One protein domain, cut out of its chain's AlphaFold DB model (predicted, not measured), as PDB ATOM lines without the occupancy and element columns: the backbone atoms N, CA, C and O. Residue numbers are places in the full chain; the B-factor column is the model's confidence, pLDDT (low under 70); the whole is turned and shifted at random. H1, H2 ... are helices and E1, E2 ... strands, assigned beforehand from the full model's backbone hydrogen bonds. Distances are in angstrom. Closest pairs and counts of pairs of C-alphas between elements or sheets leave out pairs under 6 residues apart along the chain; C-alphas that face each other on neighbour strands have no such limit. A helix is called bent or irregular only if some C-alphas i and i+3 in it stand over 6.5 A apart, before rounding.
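What this domain is: This is residues 91 to 134 of the 593 residues of an uncharacterized protein of Globodera pallida (UniProt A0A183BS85). One helix, H1, packs over one face of a two-stranded hairpin, E1 and E2, nearer to E1 than to E2; no named element covers the other face. A lead-in stretch, residues 91 to 98, comes before the helix, and a tail, residues 126 to 134, runs on past the end of E2 and makes one end of the longest axis, while the turn of the hairpin makes the other. The printed part has 44 residues with one named helix and two named strands, in the order H1, E1, E2 along the chain; the sheet has the order E1 - E2 and is antiparallel. The class is mixed, helices and strands, though only 20 of the residues, under half, are in named elements. The whole is only just compact, close to loose, with a radius of gyration of the C-alphas of 10.7 A, and its outline is elongated, 30 by 20 by 16 A.

How they stand to each other: The printed part begins with residues 91 to 93, a helical run too short to bear a name, and residues 94 to 98, which are neither helix nor strand. Then comes H1, residues 99 to 109. In its backbone every O i to N i+4 pair is within hydrogen-bond range. A tight link of 2 residues joins it to E1, residues 112 to 115. The closest C-alphas of H1 and E1 are those of Glu 106 and Glu 112, 5.6 A apart, and 3 pairs of their C-alphas are within 8 A. Their centres are 9.4 A apart. A tight link of 5 residues then joins E1 to E2, residues 121 to 125, and the two strands form a hairpin. They are antiparallel, with 159 degrees between their N-to-C directions. C-alphas 113 and 124 face each other at 4.4 A, and C-alphas 115 and 121 at 4.5 A. N 112 and O 125 are 2.9 A apart and N 125 and O 112 are 2.8 A apart, both pairs within hydrogen-bond range. Nearer to the turn, N 122 and O 114 are within hydrogen-bond range at 2.9 A. H1 and E2 are near each other, with 5 pairs of C-alphas within 10 A; between H1 and E1 there are 11 such pairs.

Where its parts are: H1, from Ala 99 to His 109, has 11 residues and measures 15.4 A from first to last C-alpha. It begins at C-alpha 99, (-30.351, 10.880, -39.672), and is not bent. E1, from Glu 112 to Thr 115, has 4 residues and measures 9.9 A; its C-alpha 112 is at (-36.497, 20.313, -44.282). E2, from Phe 121 to Arg 125, is the longest strand, with 5 residues and 11.8 A. It ends at C-alpha 125, (-41.136, 22.067, -45.425).

The domain as a whole: The two C-alphas farthest apart are those of Asp 118, in the link between E1 and E2, and Glu 129, in the stretch after E2, at 30.6 A. The first and last printed C-alphas, those of Arg 91 and Val 134, are 12.9 A apart. The printed part has no cut, and neither of the links between its named elements is long. In the full chain of 593 residues it begins at residue 91 and ends at residue 134. The mean pLDDT of the printed part is 82.9, with 93 for H1, 95 for E1 and 91 for E2. The model's confidence is low, under 70, in residues 128 to 134.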
ATOM      1  N   ARG A  91     -45.710   9.836 -44.967       84.88
ATOM      2  CA  ARG A  91     -46.705  10.129 -43.923       84.88
ATOM      3  C   ARG A  91     -47.706   8.983 -43.749       84.88
ATOM      4  O   ARG A  91     -47.948   8.555 -42.622       84.88
ATOM      5  N   PHE A  92     -48.245   8.432 -44.842       81.56
ATOM      6  CA  PHE A  92     -49.221   7.334 -44.788       81.56
ATOM      7  C   PHE A  92     -48.632   6.032 -44.225       81.56
ATOM      8  O   PHE A  92     -49.278   5.334 -43.441       81.56
ATOM      9  N   PHE A  93     -47.397   5.693 -44.602       80.62
ATOM     10  CA  PHE A  93     -46.728   4.489 -44.106       80.62
ATOM     11  C   PHE A  93     -46.022   4.679 -42.757       80.62
ATOM     12  O   PHE A  93     -45.581   3.676 -42.193       80.62
ATOM     13  N   ARG A  94     -45.956   5.913 -42.227       81.44
ATOM     14  CA  ARG A  94     -45.113   6.301 -41.080       81.44
ATOM     15  C   ARG A  94     -43.678   5.795 -41.268       81.44
ATOM     16  O   ARG A  94     -43.163   5.024 -40.461       81.44
ATOM     17  N   ALA A  95     -43.071   6.191 -42.387       82.25
ATOM     18  CA  ALA A  95     -41.687   5.859 -42.703       82.25
ATOM     19  C   ALA A  95     -40.752   6.369 -41.595       82.25
ATOM     20  O   ALA A  95     -40.872   7.515 -41.168       82.25
ATOM     21  N   GLN A  96     -39.845   5.510 -41.132       86.94
ATOM     22  CA  GLN A  96     -38.791   5.866 -40.184       86.94
ATOM     23  C   GLN A  96     -37.476   6.044 -40.941       86.94
ATOM     24  O   GLN A  96     -37.097   5.174 -41.728       86.94
ATOM     25  N   PHE A  97     -36.788   7.152 -40.679       86.88
ATOM     26  CA  PHE A  97     -35.507   7.491 -41.289       86.88
ATOM     27  C   PHE A  97     -34.394   7.522 -40.243       86.88
ATOM     28  O   PHE A  97     -34.573   8.023 -39.134       86.88
ATOM     29  N   THR A  98     -33.213   7.024 -40.610       92.50
ATOM     30  CA  THR A  98     -31.983   7.408 -39.905       92.50
ATOM     31  C   THR A  98     -31.639   8.865 -40.230       92.50
ATOM     32  O   THR A  98     -32.082   9.392 -41.249       92.50
ATOM     33  N   ALA A  99     -30.806   9.511 -39.406       94.00
ATOM     34  CA  ALA A  99     -30.351  10.880 -39.672       94.00
ATOM     35  C   ALA A  99     -29.742  11.034 -41.081       94.00
ATOM     36  O   ALA A  99     -30.086  11.972 -41.784       94.00
ATOM     37  N   ALA A 100     -28.944  10.058 -41.533       93.19
ATOM     38  CA  ALA A 100     -28.355  10.065 -42.873       93.19
ATOM     39  C   ALA A 100     -29.390   9.886 -44.002       93.19
ATOM     40  O   ALA A 100     -29.244  10.489 -45.056       93.19
ATOM     41  N   GLN A 101     -30.452   9.094 -43.798       90.88
ATOM     42  CA  GLN A 101     -31.541   8.972 -44.784       90.88
ATOM     43  C   GLN A 101     -32.422  10.222 -44.836       90.88
ATOM     44  O   GLN A 101     -32.954  10.554 -45.892       90.88
ATOM     45  N   ARG A 102     -32.597  10.895 -43.691       93.38
ATOM     46  CA  ARG A 102     -33.270  12.192 -43.609       93.38
ATOM     47  C   ARG A 102     -32.454  13.229 -44.385       93.38
ATOM     48  O   ARG A 102     -32.979  13.788 -45.334       93.38
ATOM     49  N   GLU A 103     -31.168  13.366 -44.069       94.94
ATOM     50  CA  GLU A 103     -30.220  14.261 -44.744       94.94
ATOM     51  C   GLU A 103     -30.131  13.986 -46.259       94.94
ATOM     52  O   GLU A 103     -30.166  14.920 -47.058       94.94
ATOM     53  N   GLU A 104     -30.091  12.718 -46.686       92.12
ATOM     54  CA  GLU A 104     -30.138  12.326 -48.105       92.12
ATOM     55  C   GLU A 104     -31.423  12.820 -48.796       92.12
ATOM     56  O   GLU A 104     -31.354  13.366 -49.894       92.12
ATOM     57  N   LEU A 105     -32.587  12.674 -48.153       90.94
ATOM     58  CA  LEU A 105     -33.878  13.121 -48.694       90.94
ATOM     59  C   LEU A 105     -34.057  14.647 -48.657       90.94
ATOM     60  O   LEU A 105     -34.640  15.199 -49.587       90.94
ATOM     61  N   GLU A 106     -33.553  15.318 -47.621       94.25
ATOM     62  CA  GLU A 106     -33.551  16.780 -47.489       94.25
ATOM     63  C   GLU A 106     -32.749  17.415 -48.637       94.25
ATOM     64  O   GLU A 106     -33.285  18.241 -49.379       94.25
ATOM     65  N   ASN A 107     -31.524  16.927 -48.875       93.56
ATOM     66  CA  ASN A 107     -30.672  17.362 -49.989       93.56
ATOM     67  C   ASN A 107     -31.229  16.973 -51.376       93.56
ATOM     68  O   ASN A 107     -31.047  17.714 -52.339       93.56
ATOM     69  N   LEU A 108     -31.897  15.820 -51.516       92.25
ATOM     70  CA  LEU A 108     -32.443  15.347 -52.801       92.25
ATOM     71  C   LEU A 108     -33.696  16.119 -53.257       92.25
ATOM     72  O   LEU A 108     -34.036  16.104 -54.443       92.25
ATOM     73  N   HIS A 109     -34.414  16.750 -52.327       90.88
ATOM     74  CA  HIS A 109     -35.734  17.340 -52.576       90.88
ATOM     75  C   HIS A 109     -35.855  18.830 -52.235       90.88
ATOM     76  O   HIS A 109     -36.942  19.391 -52.429       90.88
ATOM     77  N   ASP A 110     -34.751  19.437 -51.786       93.81
ATOM     78  CA  ASP A 110     -34.619  20.842 -51.386       93.81
ATOM     79  C   ASP A 110     -35.654  21.218 -50.313       93.81
ATOM     80  O   ASP A 110     -36.600  21.978 -50.536       93.81
ATOM     81  N   CYS A 111     -35.572  20.531 -49.168       93.94
ATOM     82  CA  CYS A 111     -36.589  20.587 -48.118       93.94
ATOM     83  C   CYS A 111     -36.028  20.281 -46.720       93.94
ATOM     84  O   CYS A 111     -35.029  19.580 -46.592       93.94
ATOM     85  N   GLU A 112     -36.713  20.743 -45.672       95.75
ATOM     86  CA  GLU A 112     -36.497  20.313 -44.282       95.75
ATOM     87  C   GLU A 112     -37.540  19.247 -43.907       95.75
ATOM     88  O   GLU A 112     -38.742  19.449 -44.093       95.75
ATOM     89  N   ILE A 113     -37.113  18.115 -43.345       95.19
ATOM     90  CA  ILE A 113     -37.981  16.984 -42.990       95.19
ATOM     91  C   ILE A 113     -38.163  16.898 -41.470       95.19
ATOM     92  O   ILE A 113     -37.260  16.511 -40.731       95.19
ATOM     93  N   GLU A 114     -39.371  17.172 -40.976       94.62
ATOM     94  CA  GLU A 114     -39.695  16.985 -39.560       94.62
ATOM     95  C   GLU A 114     -39.976  15.511 -39.230       94.62
ATOM     96  O   GLU A 114     -40.713  14.814 -39.936       94.62
ATOM     97  N   THR A 115     -39.412  15.044 -38.113       95.50
ATOM     98  CA  THR A 115     -39.522  13.660 -37.628       95.50
ATOM     99  C   THR A 115     -39.838  13.595 -36.133       95.50
ATOM    100  O   THR A 115     -39.323  14.395 -35.351       95.50
ATOM    101  N   GLU A 116     -40.608  12.590 -35.707       94.06
ATOM    102  CA  GLU A 116     -40.729  12.198 -34.296       94.06
ATOM    103  C   GLU A 116     -39.362  11.750 -33.719       94.06
ATOM    104  O   GLU A 116     -38.416  11.457 -34.450       94.06
ATOM    105  N   GLN A 117     -39.260  11.641 -32.387       93.69
ATOM    106  CA  GLN A 117     -38.025  11.245 -31.681       93.69
ATOM    107  C   GLN A 117     -37.496   9.840 -32.041       93.69
ATOM    108  O   GLN A 117     -36.367   9.508 -31.685       93.69
ATOM    109  N   ASP A 118     -38.295   9.007 -32.714       91.56
ATOM    110  CA  ASP A 118     -37.911   7.680 -33.212       91.56
ATOM    111  C   ASP A 118     -37.534   7.669 -34.709       91.56
ATOM    112  O   ASP A 118     -37.335   6.599 -35.284       91.56
ATOM    113  N   GLY A 119     -37.451   8.845 -35.342       90.19
ATOM    114  CA  GLY A 119     -37.178   9.006 -36.770       90.19
ATOM    115  C   GLY A 119     -38.412   8.900 -37.674       90.19
ATOM    116  O   GLY A 119     -38.258   8.962 -38.892       90.19
ATOM    117  N   THR A 120     -39.631   8.740 -37.135       90.31
ATOM    118  CA  THR A 120     -40.855   8.691 -37.957       90.31
ATOM    119  C   THR A 120     -41.145  10.036 -38.629       90.31
ATOM    120  O   THR A 120     -41.279  11.042 -37.941       90.31
ATOM    121  N   PHE A 121     -41.339  10.048 -39.948       91.12
ATOM    122  CA  PHE A 121     -41.737  11.222 -40.734       91.12
ATOM    123  C   PHE A 121     -43.059  11.858 -40.267       91.12
ATOM    124  O   PHE A 121     -44.079  11.173 -40.148       91.12
ATOM    125  N   LEU A 122     -43.052  13.183 -40.086       89.62
ATOM    126  CA  LEU A 122     -44.232  14.006 -39.802       89.62
ATOM    127  C   LEU A 122     -44.684  14.776 -41.053       89.62
ATOM    128  O   LEU A 122     -45.803  14.568 -41.534       89.62
ATOM    129  N   HIS A 123     -43.814  15.640 -41.583       92.25
ATOM    130  CA  HIS A 123     -44.005  16.390 -42.829       92.25
ATOM    131  C   HIS A 123     -42.665  16.898 -43.386       92.25
ATOM    132  O   HIS A 123     -41.650  16.856 -42.696       92.25
ATOM    133  N   ALA A 124     -42.681  17.468 -44.594       92.50
ATOM    134  CA  ALA A 124     -41.567  18.234 -45.152       92.50
ATOM    135  C   ALA A 124     -41.970  19.706 -45.358       92.50
ATOM    136  O   ALA A 124     -43.101  19.977 -45.768       92.50
ATOM    137  N   ARG A 125     -41.057  20.639 -45.077       90.44
ATOM    138  CA  ARG A 125     -41.136  22.067 -45.425       90.44
ATOM    139  C   ARG A 125     -40.266  22.307 -46.654       90.44
ATOM    140  O   ARG A 125     -39.172  21.766 -46.721       90.44
ATOM    141  N   VAL A 126     -40.717  23.125 -47.597       87.56
ATOM    142  CA  VAL A 126     -39.924  23.533 -48.767       87.56
ATOM    143  C   VAL A 126     -39.761  25.049 -48.694       87.56
ATOM    144  O   VAL A 126     -40.769  25.743 -48.554       87.56
ATOM    145  N   GLU A 127     -38.536  25.571 -48.781       73.12
ATOM    146  CA  GLU A 127     -38.278  27.021 -48.782       73.12
ATOM    147  C   GLU A 127     -38.519  27.636 -50.174       73.12
ATOM    148  O   GLU A 127     -37.623  28.170 -50.817       73.12
ATOM    149  N   ILE A 128     -39.769  27.569 -50.645       58.12
ATOM    150  CA  ILE A 128     -40.248  28.349 -51.795       58.12
ATOM    151  C   ILE A 128     -41.064  29.533 -51.270       58.12
ATOM    152  O   ILE A 128     -41.907  29.376 -50.383       58.12
ATOM    153  N   GLU A 129     -40.818  30.716 -51.835       46.69
ATOM    154  CA  GLU A 129     -41.382  31.994 -51.393       46.69
ATOM    155  C   GLU A 129     -42.906  31.932 -51.172       46.69
ATOM    156  O   GLU A 129     -43.712  31.910 -52.101       46.69
ATOM    157  N   SER A 130     -43.312  31.960 -49.899       36.91
ATOM    158  CA  SER A 130     -44.697  32.096 -49.417       36.91
ATOM    159  C   SER A 130     -45.713  30.973 -49.720       36.91
ATOM    160  O   SER A 130     -46.888  31.145 -49.394       36.91
ATOM    161  N   VAL A 131     -45.308  29.789 -50.208       37.12
ATOM    162  CA  VAL A 131     -46.228  28.635 -50.386       37.12
ATOM    163  C   VAL A 131     -45.969  27.525 -49.361       37.12
ATOM    164  O   VAL A 131     -45.314  26.520 -49.634       37.12
ATOM    165  N   VAL A 132     -46.545  27.669 -48.163       41.56
ATOM    166  CA  VAL A 132     -46.549  26.588 -47.164       41.56
ATOM    167  C   VAL A 132     -47.577  25.527 -47.568       41.56
ATOM    168  O   VAL A 132     -48.780  25.722 -47.388       41.56
ATOM    169  N   ILE A 133     -47.120  24.378 -48.080       43.72
ATOM    170  CA  ILE A 133     -47.987  23.232 -48.404       43.72
ATOM    171  C   ILE A 133     -48.424  22.529 -47.105       43.72
ATOM    172  O   ILE A 133     -47.939  21.457 -46.737       43.72
ATOM    173  N   VAL A 134     -49.368  23.146 -46.390       42.34
ATOM    174  CA  VAL A 134     -50.053  22.531 -45.250       42.34
ATOM    175  C   VAL A 134     -51.015  21.469 -45.780       42.34
ATOM    176  O   VAL A 134     -52.195  21.729 -46.008       42.34
TER     177      VAL A 134